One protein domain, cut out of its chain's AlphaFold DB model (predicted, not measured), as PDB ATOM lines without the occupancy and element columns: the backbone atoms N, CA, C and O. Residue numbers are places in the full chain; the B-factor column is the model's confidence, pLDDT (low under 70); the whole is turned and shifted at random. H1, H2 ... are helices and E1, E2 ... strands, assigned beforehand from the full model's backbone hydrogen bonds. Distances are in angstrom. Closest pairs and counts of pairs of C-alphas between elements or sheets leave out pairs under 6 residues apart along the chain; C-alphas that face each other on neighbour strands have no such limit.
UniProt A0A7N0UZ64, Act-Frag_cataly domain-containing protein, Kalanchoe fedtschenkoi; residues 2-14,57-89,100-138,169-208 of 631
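What this domain is: This is residues 2 to 14, 57 to 89, 100 to 138 and 169 to 208 of the 631 residues of the protein "Act-Frag_cataly domain-containing protein" of Kalanchoe fedtschenkoi (UniProt A0A7N0UZ64). A strongly twisted sheet of three strands has the helical hairpin H3 and H4 packed on one face, with H3 mainly by E1, and the short helix H2 over the opposite face. H1 packs on the end of H4, and at the far end of the domain residues 120 to 125, in the turn of the hairpin E2 and E3, stick out. The printed part has 125 residues, with four named helices and three named strands in the order H1 H2 E1 E2 E3 H3 H4; the sheet runs E1 E2 E3, antiparallel, and the class is mixed, helices and strands. The whole is compact, with a radius of gyration of the C-alphas of 15.0 A and spans of 51 by 36 by 31 A.

Where its parts are: Find C-alpha 2 at (161.892, 223.617, 127.142); from there H1 runs to residue 14, 18.1 A. After a cut, H2 takes residues 57 to 62, 8.7 A. E1 is residues 78 to 82, 11.5 A. Look for E2 at C-alpha 110, (176.061, 214.602, 136.689); it runs to residue 117, 23.3 A. E3 is residues 128 to 135, 22.5 A. H3, residues 170 to 189, measures 28.9 A, and H4, residues 192 to 207, measures 22.7 A and ends at C-alpha 207, (165.227, 215.131, 130.554).

How they stand to each other: Begin with the inner strand E2. Beside the edge strand E1, N 79 and O 115 are 2.8 A apart, within hydrogen-bond range. Beside the edge strand E3, N 116 and O 129 are 2.8 A apart, also within range. H4 is on the sheet at a height of 8.6 A; its closest C-alphas to E1 are those of Thr 197 and His 82, 6.3 A apart. H3 is on the sheet too, with the C-alphas of Val 182 and Ser 80 the closest to E1, 6.2 A apart. H3 and H4 touch, closest at the C-alphas of Arg 183 and Glu 195, 4.7 A, at a shallow tilt of 23 degrees, opposite ways. H2 lies on the opposite face from H4, at a height of 9.3 A. H1, not on the sheet, touches H4 with residues 3 to 7 alone; the C-alphas of Phe 7 and Leu 207 are the closest, 6.0 A. In H1, H2, H3 and H4 every O i to N i+4 pair is within hydrogen-bond range.

The domain as a whole: The C-alphas farthest apart, of Asn 2 and Ala 122, stand 51.2 A from each other. Three cuts, residues 15 to 56, 90 to 99 and 139 to 168, leave C-alpha gaps of 21.7 A, 16.4 A and 17.5 A. The link from H2 to E1 is long; on it, residues 64 to 65 pair parallel with residues 129 to 130 of E3. The mean pLDDT of the printed part is 80.0, and residues 2 to 8, 11 to 14, 84 to 89, 100 to 108 and 119 to 126 are under 70.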
ATOM      1  N   ASN A   2     162.080 223.837 125.705       43.25
ATOM      2  CA  ASN A   2     161.892 223.617 127.142       43.25
ATOM      3  C   ASN A   2     162.856 222.600 127.785       43.25
ATOM      4  O   ASN A   2     163.567 222.978 128.705       43.25
ATOM      5  N   SER A   3     162.973 221.361 127.282       48.09
ATOM      6  CA  SER A   3     163.744 220.307 127.980       48.09
ATOM      7  C   SER A   3     165.210 220.656 128.274       48.09
ATOM      8  O   SER A   3     165.731 220.254 129.305       48.09
ATOM      9  N   ARG A   4     165.885 221.446 127.424       48.75
ATOM     10  CA  ARG A   4     167.274 221.873 127.681       48.75
ATOM     11  C   ARG A   4     167.368 222.988 128.726       48.75
ATOM     12  O   ARG A   4     168.379 223.083 129.412       48.75
ATOM     13  N   TYR A   5     166.352 223.843 128.810       55.09
ATOM     14  CA  TYR A   5     166.272 224.855 129.860       55.09
ATOM     15  C   TYR A   5     166.015 224.171 131.204       55.09
ATOM     16  O   TYR A   5     166.819 224.340 132.112       55.09
ATOM     17  N   HIS A   6     165.010 223.292 131.265       64.06
ATOM     18  CA  HIS A   6     164.699 222.510 132.462       64.06
ATOM     19  C   HIS A   6     165.853 221.604 132.896       64.06
ATOM     20  O   HIS A   6     166.130 221.550 134.081       64.06
ATOM     21  N   PHE A   7     166.603 220.972 131.982       68.38
ATOM     22  CA  PHE A   7     167.786 220.199 132.385       68.38
ATOM     23  C   PHE A   7     168.877 221.069 133.016       68.38
ATOM     24  O   PHE A   7     169.475 220.670 134.004       68.38
ATOM     25  N   ASN A   8     169.135 222.271 132.491       69.38
ATOM     26  CA  ASN A   8     170.097 223.179 133.117       69.38
ATOM     27  C   ASN A   8     169.586 223.713 134.466       69.38
ATOM     28  O   ASN A   8     170.370 223.865 135.391       69.38
ATOM     29  N   GLU A   9     168.290 224.006 134.580       72.19
ATOM     30  CA  GLU A   9     167.647 224.444 135.823       72.19
ATOM     31  C   GLU A   9     167.696 223.346 136.896       72.19
ATOM     32  O   GLU A   9     168.131 223.607 138.013       72.19
ATOM     33  N   TRP A  10     167.367 222.109 136.519       80.19
ATOM     34  CA  TRP A  10     167.489 220.899 137.330       80.19
ATOM     35  C   TRP A  10     168.934 220.634 137.770       80.19
ATOM     36  O   TRP A  10     169.190 220.487 138.961       80.19
ATOM     37  N   LEU A  11     169.902 220.681 136.844       69.06
ATOM     38  CA  LEU A  11     171.330 220.562 137.165       69.06
ATOM     39  C   LEU A  11     171.772 221.596 138.209       69.06
ATOM     40  O   LEU A  11     172.569 221.283 139.089       69.06
ATOM     41  N   GLU A  12     171.278 222.830 138.111       69.25
ATOM     42  CA  GLU A  12     171.573 223.884 139.081       69.25
ATOM     43  C   GLU A  12     170.786 223.733 140.393       69.25
ATOM     44  O   GLU A  12     171.194 224.321 141.388       69.25
ATOM     45  N   LEU A  13     169.687 222.973 140.435       68.25
ATOM     46  CA  LEU A  13     168.988 222.613 141.674       68.25
ATOM     47  C   LEU A  13     169.727 221.498 142.419       68.25
ATOM     48  O   LEU A  13     170.040 221.693 143.591       68.25
ATOM     49  N   VAL A  14     170.096 220.414 141.728       60.38
ATOM     50  CA  VAL A  14     170.954 219.335 142.257       60.38
ATOM     51  C   VAL A  14     172.243 219.943 142.828       60.38
ATOM     52  O   VAL A  14     172.475 219.906 144.035       60.38
ATOM     53  N   TRP A  57     183.781 204.193 148.925       83.81
ATOM     54  CA  TRP A  57     185.108 204.072 148.319       83.81
ATOM     55  C   TRP A  57     185.667 202.652 148.435       83.81
ATOM     56  O   TRP A  57     186.048 202.058 147.427       83.81
ATOM     57  N   GLU A  58     185.653 202.068 149.635       85.62
ATOM     58  CA  GLU A  58     186.118 200.696 149.869       85.62
ATOM     59  C   GLU A  58     185.259 199.673 149.122       85.62
ATOM     60  O   GLU A  58     185.781 198.723 148.537       85.62
ATOM     61  N   ARG A  59     183.940 199.877 149.096       87.88
ATOM     62  CA  ARG A  59     182.985 199.008 148.401       87.88
ATOM     63  C   ARG A  59     183.182 199.047 146.881       87.88
ATOM     64  O   ARG A  59     183.235 197.994 146.243       87.88
ATOM     65  N   LEU A  60     183.393 200.235 146.309       88.12
ATOM     66  CA  LEU A  60     183.790 200.419 144.908       88.12
ATOM     67  C   LEU A  60     185.180 199.824 144.618       88.12
ATOM     68  O   LEU A  60     185.374 199.215 143.568       88.12
ATOM     69  N   GLY A  61     186.130 199.931 145.550       85.75
ATOM     70  CA  GLY A  61     187.462 199.339 145.419       85.75
ATOM     71  C   GLY A  61     187.467 197.816 145.447       85.75
ATOM     72  O   GLY A  61     188.198 197.175 144.687       85.75
ATOM     73  N   LYS A  62     186.584 197.209 146.245       87.62
ATOM     74  CA  LYS A  62     186.345 195.759 146.266       87.62
ATOM     75  C   LYS A  62     185.629 195.266 145.003       87.62
ATOM     76  O   LYS A  62     185.848 194.117 144.618       87.62
ATOM     77  N   ALA A  63     184.857 196.116 144.321       87.88
ATOM     78  CA  ALA A  63     184.082 195.736 143.144       87.88
ATOM     79  C   ALA A  63     184.936 195.153 141.996       87.88
ATOM     80  O   ALA A  63     186.114 195.479 141.790       87.88
ATOM     81  N   ALA A  64     184.319 194.256 141.232       87.50
ATOM     82  CA  ALA A  64     184.846 193.711 139.994       87.50
ATOM     83  C   ALA A  64     184.688 194.716 138.842       87.50
ATOM     84  O   ALA A  64     183.717 195.476 138.778       87.50
ATOM     85  N   MET A  65     185.630 194.684 137.897       84.25
ATOM     86  CA  MET A  65     185.509 195.442 136.654       84.25
ATOM     87  C   MET A  65     184.349 194.878 135.827       84.25
ATOM     88  O   MET A  65     184.265 193.668 135.611       84.25
ATOM     89  N   LEU A  66     183.458 195.757 135.373       86.94
ATOM     90  CA  LEU A  66     182.341 195.401 134.507       86.94
ATOM     91  C   LEU A  66     182.743 195.614 133.045       86.94
ATOM     92  O   LEU A  66     183.234 196.692 132.707       86.94
ATOM     93  N   ASP A  67     182.529 194.611 132.191       87.25
ATOM     94  CA  ASP A  67     182.712 194.769 130.745       87.25
ATOM     95  C   ASP A  67     181.528 195.546 130.164       87.25
ATOM     96  O   ASP A  67     180.401 195.053 130.103       87.25
ATOM     97  N   ILE A  68     181.794 196.792 129.781       89.06
ATOM     98  CA  ILE A  68     180.773 197.721 129.293       89.06
ATOM     99  C   ILE A  68     180.545 197.581 127.791       89.06
ATOM    100  O   ILE A  68     179.484 197.970 127.311       89.06
ATOM    101  N   GLU A  69     181.495 197.024 127.038       80.94
ATOM    102  CA  GLU A  69     181.345 196.861 125.587       80.94
ATOM    103  C   GLU A  69     180.494 195.631 125.227       80.94
ATOM    104  O   GLU A  69     179.887 195.600 124.155       80.94
ATOM    105  N   SER A  70     180.364 194.664 126.141       79.38
ATOM    106  CA  SER A  70     179.474 193.513 125.974       79.38
ATOM    107  C   SER A  70     177.984 193.882 126.026       79.38
ATOM    108  O   SER A  70     177.509 194.613 126.900       79.38
ATOM    109  N   SER A  71     177.205 193.260 125.137       71.44
ATOM    110  CA  SER A  71     175.738 193.264 125.159       71.44
ATOM    111  C   SER A  71     175.128 192.344 126.230       71.44
ATOM    112  O   SER A  71     173.909 192.306 126.375       71.44
ATOM    113  N   SER A  72     175.948 191.608 126.993       76.56
ATOM    114  CA  SER A  72     175.500 190.703 128.063       76.56
ATOM    115  C   SER A  72     175.263 191.385 129.419       76.56
ATOM    116  O   SER A  72     174.972 190.697 130.399       76.56
ATOM    117  N   LEU A  73     175.424 192.709 129.512       85.69
ATOM    118  CA  LEU A  73     175.151 193.471 130.732       85.69
ATOM    119  C   LEU A  73     173.671 193.341 131.131       85.69
ATOM    120  O   LEU A  73     172.782 193.670 130.351       85.69
ATOM    121  N   SER A  74     173.399 192.901 132.364       89.50
ATOM    122  CA  SER A  74     172.031 192.754 132.869       89.50
ATOM    123  C   SER A  74     171.693 193.802 133.928       89.50
ATOM    124  O   SER A  74     172.097 193.696 135.086       89.50
ATOM    125  N   TRP A  75     170.859 194.772 133.552       93.12
ATOM    126  CA  TRP A  75     170.300 195.785 134.457       93.12
ATOM    127  C   TRP A  75     169.403 195.204 135.564       93.12
ATOM    128  O   TRP A  75     169.159 195.853 136.577       93.12
ATOM    129  N   ASN A  76     168.981 193.943 135.441       91.38
ATOM    130  CA  ASN A  76     168.280 193.223 136.508       91.38
ATOM    131  C   ASN A  76     169.171 192.918 137.724       91.38
ATOM    132  O   ASN A  76     168.642 192.625 138.791       91.38
ATOM    133  N   MET A  77     170.495 193.015 137.577       91.94
ATOM    134  CA  MET A  77     171.449 192.836 138.673       91.94
ATOM    135  C   MET A  77     171.779 194.133 139.427       91.94
ATOM    136  O   MET A  77     172.531 194.072 140.399       91.94
ATOM    137  N   LEU A  78     171.247 195.290 139.008       94.25
ATOM    138  CA  LEU A  78     171.474 196.575 139.676       94.25
ATOM    139  C   LEU A  78     171.050 196.490 141.156       94.25
ATOM    140  O   LEU A  78     169.914 196.132 141.465       94.25
ATOM    141  N   SER A  79     171.981 196.778 142.068       92.62
ATOM    142  CA  SER A  79     171.816 196.637 143.518       92.62
ATOM    143  C   SER A  79     171.576 197.968 144.222       92.62
ATOM    144  O   SER A  79     170.769 198.026 145.144       92.62
ATOM    145  N   SER A  80     172.295 199.013 143.809       92.12
ATOM    146  CA  SER A  80     172.231 200.359 144.380       92.12
ATOM    147  C   SER A  80     172.827 201.385 143.412       92.12
ATOM    148  O   SER A  80     173.668 201.046 142.572       92.12
ATOM    149  N   VAL A  81     172.381 202.635 143.532       93.00
ATOM    150  CA  VAL A  81     172.872 203.786 142.764       93.00
ATOM    151  C   VAL A  81     173.334 204.850 143.754       93.00
ATOM    152  O   VAL A  81     172.609 205.161 144.692       93.00
ATOM    153  N   HIS A  82     174.526 205.403 143.536       90.44
ATOM    154  CA  HIS A  82     175.152 206.386 144.424       90.44
ATOM    155  C   HIS A  82     175.549 207.645 143.656       90.44
ATOM    156  O   HIS A  82     175.990 207.565 142.508       90.44
ATOM    157  N   HIS A  83     175.449 208.802 144.303       82.75
ATOM    158  CA  HIS A  83     175.917 210.089 143.790       82.75
ATOM    159  C   HIS A  83     176.800 210.749 144.856       82.75
ATOM    160  O   HIS A  83     176.478 210.726 146.044       82.75
ATOM    161  N   THR A  84     177.930 211.330 144.443       67.94
ATOM    162  CA  THR A  84     178.938 211.920 145.343       67.94
ATOM    163  C   THR A  84     178.423 213.079 146.195       67.94
ATOM    164  O   THR A  84     179.038 213.390 147.207       67.94
ATOM    165  N   GLU A  85     177.312 213.720 145.823       66.00
ATOM    166  CA  GLU A  85     176.757 214.848 146.583       66.00
ATOM    167  C   GLU A  85     175.975 214.413 147.841       66.00
ATOM    168  O   GLU A  85     175.904 215.180 148.801       66.00
ATOM    169  N   HIS A  86     175.448 213.179 147.887       54.12
ATOM    170  CA  HIS A  86     174.570 212.723 148.984       54.12
ATOM    171  C   HIS A  86     175.257 211.863 150.045       54.12
ATOM    172  O   HIS A  86     174.688 211.643 151.110       54.12
ATOM    173  N   ASN A  87     176.480 211.399 149.790       51.16
ATOM    174  CA  ASN A  87     177.142 210.384 150.614       51.16
ATOM    175  C   ASN A  87     178.080 210.956 151.697       51.16
ATOM    176  O   ASN A  87     179.090 210.347 152.032       51.16
ATOM    177  N   THR A  88     177.776 212.150 152.211       43.03
ATOM    178  CA  THR A  88     178.555 212.810 153.272       43.03
ATOM    179  C   THR A  88     177.935 212.540 154.644       43.03
ATOM    180  O   THR A  88     177.110 213.312 155.138       43.03
ATOM    181  N   SER A  89     178.329 211.431 155.276       37.56
ATOM    182  CA  SER A  89     177.997 211.153 156.679       37.56
ATOM    183  C   SER A  89     178.727 212.121 157.613       37.56
ATOM    184  O   SER A  89     179.942 212.276 157.559       37.56
ATOM    185  N   ALA A 100     189.806 211.929 146.480       35.53
ATOM    186  CA  ALA A 100     190.007 210.850 145.509       35.53
ATOM    187  C   ALA A 100     188.736 210.555 144.683       35.53
ATOM    188  O   ALA A 100     188.824 210.027 143.575       35.53
ATOM    189  N   LEU A 101     187.563 210.944 145.199       40.91
ATOM    190  CA  LEU A 101     186.260 210.841 144.534       40.91
ATOM    191  C   LEU A 101     185.829 212.115 143.785       40.91
ATOM    192  O   LEU A 101     184.842 212.059 143.047       40.91
ATOM    193  N   GLU A 102     186.529 213.252 143.926       41.81
ATOM    194  CA  GLU A 102     186.123 214.540 143.334       41.81
ATOM    195  C   GLU A 102     186.414 214.615 141.815       41.81
ATOM    196  O   GLU A 102     187.245 215.388 141.326       41.81
ATOM    197  N   VAL A 103     185.679 213.819 141.031       49.19
ATOM    198  CA  VAL A 103     185.706 213.872 139.564       49.19
ATOM    199  C   VAL A 103     185.056 215.173 139.089       49.19
ATOM    200  O   VAL A 103     183.835 215.321 139.026       49.19
ATOM    201  N   THR A 104     185.889 216.138 138.716       41.66
ATOM    202  CA  THR A 104     185.459 217.462 138.258       41.66
ATOM    203  C   THR A 104     184.934 217.386 136.819       41.66
ATOM    204  O   THR A 104     185.693 217.377 135.854       41.66
ATOM    205  N   VAL A 105     183.607 217.311 136.661       48.84
ATOM    206  CA  VAL A 105     182.940 217.085 135.363       48.84
ATOM    207  C   VAL A 105     182.966 218.333 134.466       48.84
ATOM    208  O   VAL A 105     182.029 219.140 134.482       48.84
ATOM    209  N   ASN A 106     183.978 218.475 133.602       48.19
ATOM    210  CA  ASN A 106     184.112 219.658 132.734       48.19
ATOM    211  C   ASN A 106     183.000 219.771 131.666       48.19
ATOM    212  O   ASN A 106     182.734 220.854 131.140       48.19
ATOM    213  N   SER A 107     182.273 218.684 131.374       49.88
ATOM    214  CA  SER A 107     181.097 218.699 130.484       49.88
ATOM    215  C   SER A 107     179.801 219.227 131.131       49.88
ATOM    216  O   SER A 107     178.767 219.330 130.449       49.88
ATOM    217  N   GLY A 108     179.843 219.611 132.414       62.16
ATOM    218  CA  GLY A 108     178.721 220.214 133.141       62.16
ATOM    219  C   GLY A 108     177.529 219.269 133.312       62.16
ATOM    220  O   GLY A 108     176.386 219.720 133.245       62.16
ATOM    221  N   GLY A 109     177.797 217.971 133.459       76.00
ATOM    222  CA  GLY A 109     176.806 216.921 133.706       76.00
ATOM    223  C   GLY A 109     176.658 216.544 135.184       76.00
ATOM    224  O   GLY A 109     177.053 217.318 136.057       76.00
ATOM    225  N   VAL A 110     176.119 215.344 135.411       85.38
ATOM    226  CA  VAL A 110     176.061 214.602 136.689       85.38
ATOM    227  C   VAL A 110     176.622 213.191 136.462       85.38
ATOM    228  O   VAL A 110     176.568 212.674 135.337       85.38
ATOM    229  N   ILE A 111     177.191 212.589 137.507       89.38
ATOM    230  CA  ILE A 111     177.731 211.226 137.510       89.38
ATOM    231  C   ILE A 111     177.031 210.405 138.594       89.38
ATOM    232  O   ILE A 111     176.999 210.814 139.748       89.38
ATOM    233  N   PHE A 112     176.557 209.216 138.229       93.75
ATOM    234  CA  PHE A 112     176.061 208.208 139.163       93.75
ATOM    235  C   PHE A 112     176.960 206.968 139.125       93.75
ATOM    236  O   PHE A 112     177.393 206.541 138.051       93.75
ATOM    237  N   PHE A 113     177.202 206.359 140.280       94.38
ATOM    238  CA  PHE A 113     177.875 205.070 140.417       94.38
ATOM    239  C   PHE A 113     176.814 203.981 140.565       94.38
ATOM    240  O   PHE A 113     176.004 204.016 141.488       94.38
ATOM    241  N   ALA A 114     176.806 203.025 139.641       94.94
ATOM    242  CA  ALA A 114     175.857 201.920 139.598       94.94
ATOM    243  C   ALA A 114     176.557 200.627 140.035       94.94
ATOM    244  O   ALA A 114     177.514 200.194 139.388       94.94
ATOM    245  N   LEU A 115     176.080 200.017 141.121       93.75
ATOM    246  CA  LEU A 115     176.573 198.733 141.623       93.75
ATOM    247  C   LEU A 115     175.662 197.595 141.157       93.75
ATOM    248  O   LEU A 115     174.439 197.719 141.179       93.75
ATOM    249  N   PHE A 116     176.258 196.478 140.744       92.88
ATOM    250  CA  PHE A 116     175.571 195.296 140.222       92.88
ATOM    251  C   PHE A 116     175.984 194.054 141.013       92.88
ATOM    252  O   PHE A 116     177.175 193.799 141.171       92.88
ATOM    253  N   LYS A 117     175.029 193.233 141.452       90.94
ATOM    254  CA  LYS A 117     175.299 191.926 142.080       90.94
ATOM    255  C   LYS A 117     175.781 190.916 141.033       90.94
ATOM    256  O   LYS A 117     175.093 190.679 140.044       90.94
ATOM    257  N   GLN A 118     176.925 190.271 141.253       80.12
ATOM    258  CA  GLN A 118     177.368 189.156 140.414       80.12
ATOM    259  C   GLN A 118     176.808 187.811 140.920       80.12
ATOM    260  O   GLN A 118     176.815 187.556 142.127       80.12
ATOM    261  N   PRO A 119     176.353 186.914 140.026       67.31
ATOM    262  CA  PRO A 119     175.908 185.578 140.411       67.31
ATOM    263  C   PRO A 119     177.093 184.616 140.654       67.31
ATOM    264  O   PRO A 119     177.647 184.057 139.711       67.31
ATOM    265  N   GLY A 120     177.434 184.373 141.928       57.19
ATOM    266  CA  GLY A 120     178.320 183.280 142.386       57.19
ATOM    267  C   GLY A 120     179.394 183.721 143.401       57.19
ATOM    268  O   GLY A 120     179.991 184.781 143.240       57.19
ATOM    269  N   GLY A 121     179.729 182.974 144.460       42.97
ATOM    270  CA  GLY A 121     179.264 181.656 144.930       42.97
ATOM    271  C   GLY A 121     179.139 181.628 146.466       42.97
ATOM    272  O   GLY A 121     179.028 182.684 147.073       42.97
ATOM    273  N   ALA A 122     179.130 180.446 147.092       42.97
ATOM    274  CA  ALA A 122     178.640 180.218 148.466       42.97
ATOM    275  C   ALA A 122     179.489 180.758 149.651       42.97
ATOM    276  O   ALA A 122     179.288 180.306 150.778       42.97
ATOM    277  N   ASP A 123     180.377 181.729 149.429       48.72
ATOM    278  CA  ASP A 123     181.167 182.389 150.478       48.72
ATOM    279  C   ASP A 123     180.644 183.815 150.733       48.72
ATOM    280  O   ASP A 123     180.143 184.487 149.832       48.72
ATOM    281  N   SER A 124     180.718 184.277 151.983       51.12
ATOM    282  CA  SER A 124     179.827 185.304 152.548       51.12
ATOM    283  C   SER A 124     180.129 186.773 152.194       51.12
ATOM    284  O   SER A 124     180.033 187.645 153.058       51.12
ATOM    285  N   SER A 125     180.457 187.083 150.941       55.38
ATOM    286  CA  SER A 125     180.401 188.453 150.417       55.38
ATOM    287  C   SER A 125     179.835 188.469 148.998       55.38
ATOM    288  O   SER A 125     180.336 187.811 148.086       55.38
ATOM    289  N   THR A 126     178.756 189.230 148.790       55.97
ATOM    290  CA  THR A 126     178.194 189.426 147.451       55.97
ATOM    291  C   THR A 126     179.203 190.193 146.611       55.97
ATOM    292  O   THR A 126     179.387 191.391 146.818       55.97
ATOM    293  N   LYS A 127     179.854 189.517 145.660       78.75
ATOM    294  CA  LYS A 127     180.722 190.178 144.684       78.75
ATOM    295  C   LYS A 127     179.888 191.167 143.883       78.75
ATOM    296  O   LYS A 127     178.960 190.775 143.177       78.75
ATOM    297  N   GLU A 128     180.208 192.446 144.013       89.12
ATOM    298  CA  GLU A 128     179.603 193.497 143.206       89.12
ATOM    299  C   GLU A 128     180.517 193.863 142.036       89.12
ATOM    300  O   GLU A 128     181.731 193.684 142.100       89.12
ATOM    301  N   ALA A 129     179.932 194.380 140.964       91.00
ATOM    302  CA  ALA A 129     180.631 195.046 139.873       91.00
ATOM    303  C   ALA A 129     180.142 196.491 139.769       91.00
ATOM    304  O   ALA A 129     178.992 196.773 140.104       91.00
ATOM    305  N   ALA A 130     180.999 197.401 139.310       92.25
ATOM    306  CA  ALA A 130     180.701 198.831 139.294       92.25
ATOM    307  C   ALA A 130     180.750 199.428 137.878       92.25
ATOM    308  O   ALA A 130     181.666 199.162 137.094       92.25
ATOM    309  N   ALA A 131     179.776 200.286 137.579       94.19
ATOM    310  CA  ALA A 131     179.742 201.133 136.394       94.19
ATOM    311  C   ALA A 131     179.521 202.600 136.774       94.19
ATOM    312  O   ALA A 131     179.058 202.923 137.868       94.19
ATOM    313  N   VAL A 132     179.816 203.485 135.832       93.88
ATOM    314  CA  VAL A 132     179.651 204.930 135.953       93.88
ATOM    315  C   VAL A 132     178.668 205.391 134.877       93.88
ATOM    316  O   VAL A 132     178.895 205.194 133.684       93.88
ATOM    317  N   VAL A 133     177.565 206.006 135.292       94.56
ATOM    318  CA  VAL A 133     176.540 206.583 134.415       94.56
ATOM    319  C   VAL A 133     176.728 208.098 134.399       94.56
ATOM    320  O   VAL A 133     176.402 208.788 135.363       94.56
ATOM    321  N   LYS A 134     177.267 208.632 133.298       92.75
ATOM    322  CA  LYS A 134     177.518 210.067 133.108       92.75
ATOM    323  C   LYS A 134     176.430 210.679 132.227       92.75
ATOM    324  O   LYS A 134     176.306 210.348 131.045       92.75
ATOM    325  N   ILE A 135     175.663 211.616 132.782       89.94
ATOM    326  CA  ILE A 135     174.604 212.343 132.065       89.94
ATOM    327  C   ILE A 135     175.090 213.768 131.786       89.94
ATOM    328  O   ILE A 135     175.201 214.601 132.682       89.94
ATOM    329  N   SER A 136     175.434 214.046 130.526       87.44
ATOM    330  CA  SER A 136     176.034 215.318 130.097       87.44
ATOM    331  C   SER A 136     174.988 216.410 129.815       87.44
ATOM    332  O   SER A 136     173.871 216.122 129.402       87.44
ATOM    333  N   SER A 137     175.396 217.686 129.856       81.56
ATOM    334  CA  SER A 137     174.568 218.879 129.538       81.56
ATOM    335  C   SER A 137     173.893 218.928 128.143       81.56
ATOM    336  O   SER A 137     173.205 219.900 127.805       81.56
ATOM    337  N   SER A 138     174.136 217.943 127.267       80.88
ATOM    338  CA  SER A 138     173.414 217.703 126.002       80.88
ATOM    339  C   SER A 138     173.942 216.461 125.268       80.88
ATOM    340  O   SER A 138     175.112 216.130 125.434       80.88
ATOM    341  N   THR A 169     166.522 203.098 122.773       87.81
ATOM    342  CA  THR A 169     167.008 201.714 122.866       87.81
ATOM    343  C   THR A 169     166.211 200.939 123.921       87.81
ATOM    344  O   THR A 169     165.797 201.534 124.917       87.81
ATOM    345  N   PRO A 170     166.021 199.613 123.767       90.44
ATOM    346  CA  PRO A 170     165.370 198.801 124.798       90.44
ATOM    347  C   PRO A 170     166.147 198.821 126.122       90.44
ATOM    348  O   PRO A 170     165.551 198.742 127.190       90.44
ATOM    349  N   GLU A 171     167.468 198.993 126.066       92.69
ATOM    350  CA  GLU A 171     168.313 199.128 127.252       92.69
ATOM    351  C   GLU A 171     167.974 200.373 128.085       92.69
ATOM    352  O   GLU A 171     167.984 200.306 129.308       92.69
ATOM    353  N   TRP A 172     167.592 201.492 127.462       93.69
ATOM    354  CA  TRP A 172     167.162 202.685 128.201       93.69
ATOM    355  C   TRP A 172     165.939 202.428 129.086       93.69
ATOM    356  O   TRP A 172     165.863 202.940 130.202       93.69
ATOM    357  N   LEU A 173     164.997 201.613 128.602       94.50
ATOM    358  CA  LEU A 173     163.846 201.187 129.393       94.50
ATOM    359  C   LEU A 173     164.288 200.277 130.547       94.50
ATOM    360  O   LEU A 173     163.878 200.507 131.679       94.50
ATOM    361  N   GLN A 174     165.198 199.329 130.296       95.62
ATOM    362  CA  GLN A 174     165.758 198.467 131.345       95.62
ATOM    363  C   GLN A 174     166.479 199.265 132.445       95.62
ATOM    364  O   GLN A 174     166.386 198.895 133.613       95.62
ATOM    365  N   ILE A 175     167.164 200.362 132.098       95.81
ATOM    366  CA  ILE A 175     167.793 201.272 133.070       95.81
ATOM    367  C   ILE A 175     166.729 201.953 133.937       95.81
ATOM    368  O   ILE A 175     166.878 201.971 135.158       95.81
ATOM    369  N   LYS A 176     165.656 202.482 133.332       96.44
ATOM    370  CA  LYS A 176     164.544 203.098 134.078       96.44
ATOM    371  C   LYS A 176     163.886 202.096 135.025       96.44
ATOM    372  O   LYS A 176     163.855 202.341 136.225       96.44
ATOM    373  N   GLU A 177     163.465 200.941 134.513       97.31
ATOM    374  CA  GLU A 177     162.846 199.880 135.318       97.31
ATOM    375  C   GLU A 177     163.774 199.393 136.444       97.31
ATOM    376  O   GLU A 177     163.318 199.083 137.543       97.31
ATOM    377  N   ALA A 178     165.087 199.315 136.204       97.00
ATOM    378  CA  ALA A 178     166.054 198.949 137.234       97.00
ATOM    379  C   ALA A 178     166.193 200.029 138.316       97.00
ATOM    380  O   ALA A 178     166.192 199.690 139.498       97.00
ATOM    381  N   ALA A 179     166.275 201.305 137.934       96.75
ATOM    382  CA  ALA A 179     166.348 202.418 138.876       96.75
ATOM    383  C   ALA A 179     165.054 202.573 139.697       96.75
ATOM    384  O   ALA A 179     165.133 202.819 140.898       96.75
ATOM    385  N   GLU A 180     163.878 202.346 139.101       97.12
ATOM    386  CA  GLU A 180     162.594 202.295 139.819       97.12
ATOM    387  C   GLU A 180     162.572 201.164 140.851       97.12
ATOM    388  O   GLU A 180     162.316 201.417 142.024       97.12
ATOM    389  N   ARG A 181     162.943 199.932 140.467       97.19
ATOM    390  CA  ARG A 181     163.028 198.808 141.418       97.19
ATOM    391  C   ARG A 181     163.995 199.084 142.571       97.19
ATOM    392  O   ARG A 181     163.704 198.709 143.702       97.19
ATOM    393  N   VAL A 182     165.145 199.703 142.299       96.12
ATOM    394  CA  VAL A 182     166.134 200.037 143.339       96.12
ATOM    395  C   VAL A 182     165.621 201.147 144.258       96.12
ATOM    396  O   VAL A 182     165.758 201.005 145.470       96.12
ATOM    397  N   ARG A 183     164.955 202.180 143.726       96.12
ATOM    398  CA  ARG A 183     164.266 203.209 144.525       96.12
ATOM    399  C   ARG A 183     163.220 202.591 145.455       96.12
ATOM    400  O   ARG A 183     163.206 202.887 146.644       96.12
ATOM    401  N   ASP A 184     162.374 201.712 144.926       96.31
ATOM    402  CA  ASP A 184     161.272 201.110 145.683       96.31
ATOM    403  C   ASP A 184     161.799 200.153 146.775       96.31
ATOM    404  O   ASP A 184     161.237 200.081 147.872       96.31
ATOM    405  N   MET A 185     162.930 199.474 146.526       93.88
ATOM    406  CA  MET A 185     163.676 198.735 147.556       93.88
ATOM    407  C   MET A 185     164.311 199.662 148.604       93.88
ATOM    408  O   MET A 185     164.276 199.326 149.784       93.88
ATOM    409  N   ALA A 186     164.883 200.803 148.205       92.69
ATOM    410  CA  ALA A 186     165.489 201.768 149.125       92.69
ATOM    411  C   ALA A 186     164.443 202.346 150.093       92.69
ATOM    412  O   ALA A 186     164.615 202.238 151.306       92.69
ATOM    413  N   ASN A 187     163.303 202.809 149.569       93.69
ATOM    414  CA  ASN A 187     162.150 203.265 150.355       93.69
ATOM    415  C   ASN A 187     161.657 202.168 151.324       93.69
ATOM    416  O   ASN A 187     161.540 202.396 152.526       93.69
ATOM    417  N   SER A 188     161.497 200.928 150.838       94.25
ATOM    418  CA  SER A 188     161.103 199.777 151.677       94.25
ATOM    419  C   SER A 188     162.088 199.466 152.816       94.25
ATOM    420  O   SER A 188     161.688 198.884 153.824       94.25
ATOM    421  N   ASN A 189     163.361 199.843 152.664       90.94
ATOM    422  CA  ASN A 189     164.419 199.664 153.660       90.94
ATOM    423  C   ASN A 189     164.655 200.913 154.536       90.94
ATOM    424  O   ASN A 189     165.473 200.846 155.452       90.94
ATOM    425  N   GLY A 190     163.982 202.038 154.267       88.94
ATOM    426  CA  GLY A 190     164.236 203.325 154.930       88.94
ATOM    427  C   GLY A 190     165.524 204.036 154.488       88.94
ATOM    428  O   GLY A 190     166.021 204.897 155.209       88.94
ATOM    429  N   ASP A 191     166.083 203.687 153.326       89.06
ATOM    430  CA  ASP A 191     167.256 204.345 152.739       89.06
ATOM    431  C   ASP A 191     166.834 205.591 151.936       89.06
ATOM    432  O   ASP A 191     166.674 205.555 150.712       89.06
ATOM    433  N   GLU A 192     166.650 206.708 152.648       90.62
ATOM    434  CA  GLU A 192     166.294 208.010 152.060       90.62
ATOM    435  C   GLU A 192     167.318 208.477 151.005       90.62
ATOM    436  O   GLU A 192     166.950 209.080 149.996       90.62
ATOM    437  N   VAL A 193     168.611 208.184 151.206       87.69
ATOM    438  CA  VAL A 193     169.694 208.601 150.297       87.69
ATOM    439  C   VAL A 193     169.629 207.823 148.983       87.69
ATOM    440  O   VAL A 193     169.733 208.421 147.905       87.69
ATOM    441  N   GLY A 194     169.410 206.509 149.053       89.00
ATOM    442  CA  GLY A 194     169.178 205.656 147.892       89.00
ATOM    443  C   GLY A 194     167.905 206.033 147.133       89.00
ATOM    444  O   GLY A 194     167.929 206.104 145.900       89.00
ATOM    445  N   GLU A 195     166.812 206.344 147.839       91.75
ATOM    446  CA  GLU A 195     165.550 206.786 147.230       91.75
ATOM    447  C   GLU A 195     165.706 208.113 146.470       91.75
ATOM    448  O   GLU A 195     165.311 208.207 145.299       91.75
ATOM    449  N   VAL A 196     166.330 209.124 147.089       91.50
ATOM    450  CA  VAL A 196     166.603 210.424 146.453       91.50
ATOM    451  C   VAL A 196     167.525 210.253 145.246       91.50
ATOM    452  O   VAL A 196     167.191 210.712 144.154       91.50
ATOM    453  N   THR A 197     168.633 209.520 145.392       91.69
ATOM    454  CA  THR A 197     169.608 209.316 144.306       91.69
ATOM    455  C   THR A 197     168.991 208.598 143.100       91.69
ATOM    456  O   THR A 197     169.243 208.970 141.949       91.69
ATOM    457  N   CYS A 198     168.148 207.585 143.325       94.50
ATOM    458  CA  CYS A 198     167.451 206.903 142.232       94.50
ATOM    459  C   CYS A 198     166.387 207.798 141.578       94.50
ATOM    460  O   CYS A 198     166.196 207.733 140.363       94.50
ATOM    461  N   SER A 199     165.729 208.664 142.354       93.44
ATOM    462  CA  SER A 199     164.765 209.640 141.834       93.44
ATOM    463  C   SER A 199     165.440 210.701 140.954       93.44
ATOM    464  O   SER A 199     164.947 210.986 139.863       93.44
ATOM    465  N   GLU A 200     166.612 211.204 141.357       92.94
ATOM    466  CA  GLU A 200     167.446 212.096 140.538       92.94
ATOM    467  C   GLU A 200     167.883 211.436 139.224       92.94
ATOM    468  O   GLU A 200     167.801 212.057 138.163       92.94
ATOM    469  N   LEU A 201     168.311 210.167 139.263       94.12
ATOM    470  CA  LEU A 201     168.661 209.420 138.051       94.12
ATOM    471  C   LEU A 201     167.454 209.294 137.105       94.12
ATOM    472  O   LEU A 201     167.597 209.512 135.901       94.12
ATOM    473  N   LEU A 202     166.268 208.976 137.625       95.56
ATOM    474  CA  LEU A 202     165.047 208.853 136.823       95.56
ATOM    475  C   LEU A 202     164.634 210.185 136.182       95.56
ATOM    476  O   LEU A 202     164.342 210.217 134.985       95.56
ATOM    477  N   GLU A 203     164.688 211.294 136.919       92.69
ATOM    478  CA  GLU A 203     164.419 212.628 136.365       92.69
ATOM    479  C   GLU A 203     165.450 213.012 135.288       92.69
ATOM    480  O   GLU A 203     165.092 213.473 134.197       92.69
ATOM    481  N   ALA A 204     166.732 212.725 135.530       91.56
ATOM    482  CA  ALA A 204     167.792 212.933 134.551       91.56
ATOM    483  C   ALA A 204     167.571 212.113 133.266       91.56
ATOM    484  O   ALA A 204     167.861 212.606 132.169       91.56
ATOM    485  N   LEU A 205     167.030 210.893 133.377       92.38
ATOM    486  CA  LEU A 205     166.644 210.035 132.252       92.38
ATOM    487  C   LEU A 205     165.397 210.539 131.505       92.38
ATOM    488  O   LEU A 205     165.293 210.300 130.305       92.38
ATOM    489  N   GLU A 206     164.464 211.257 132.134       91.56
ATOM    490  CA  GLU A 206     163.353 211.888 131.394       91.56
ATOM    491  C   GLU A 206     163.782 213.145 130.629       91.56
ATOM    492  O   GLU A 206     163.299 213.427 129.527       91.56
ATOM    493  N   LEU A 207     164.730 213.903 131.177       87.00
ATOM    494  CA  LEU A 207     165.227 215.131 130.554       87.00
ATOM    495  C   LEU A 207     166.265 214.868 129.442       87.00
ATOM    496  O   LEU A 207     166.466 215.712 128.555       87.00
ATOM    497  N   SER A 208     166.903 213.693 129.456       87.88
ATOM    498  CA  SER A 208     168.016 213.327 128.570       87.88
ATOM    499  C   SER A 208     167.606 212.510 127.342       87.88
ATOM    500  O   SER A 208     166.614 211.794 127.319       87.88
TER     501      SER A 208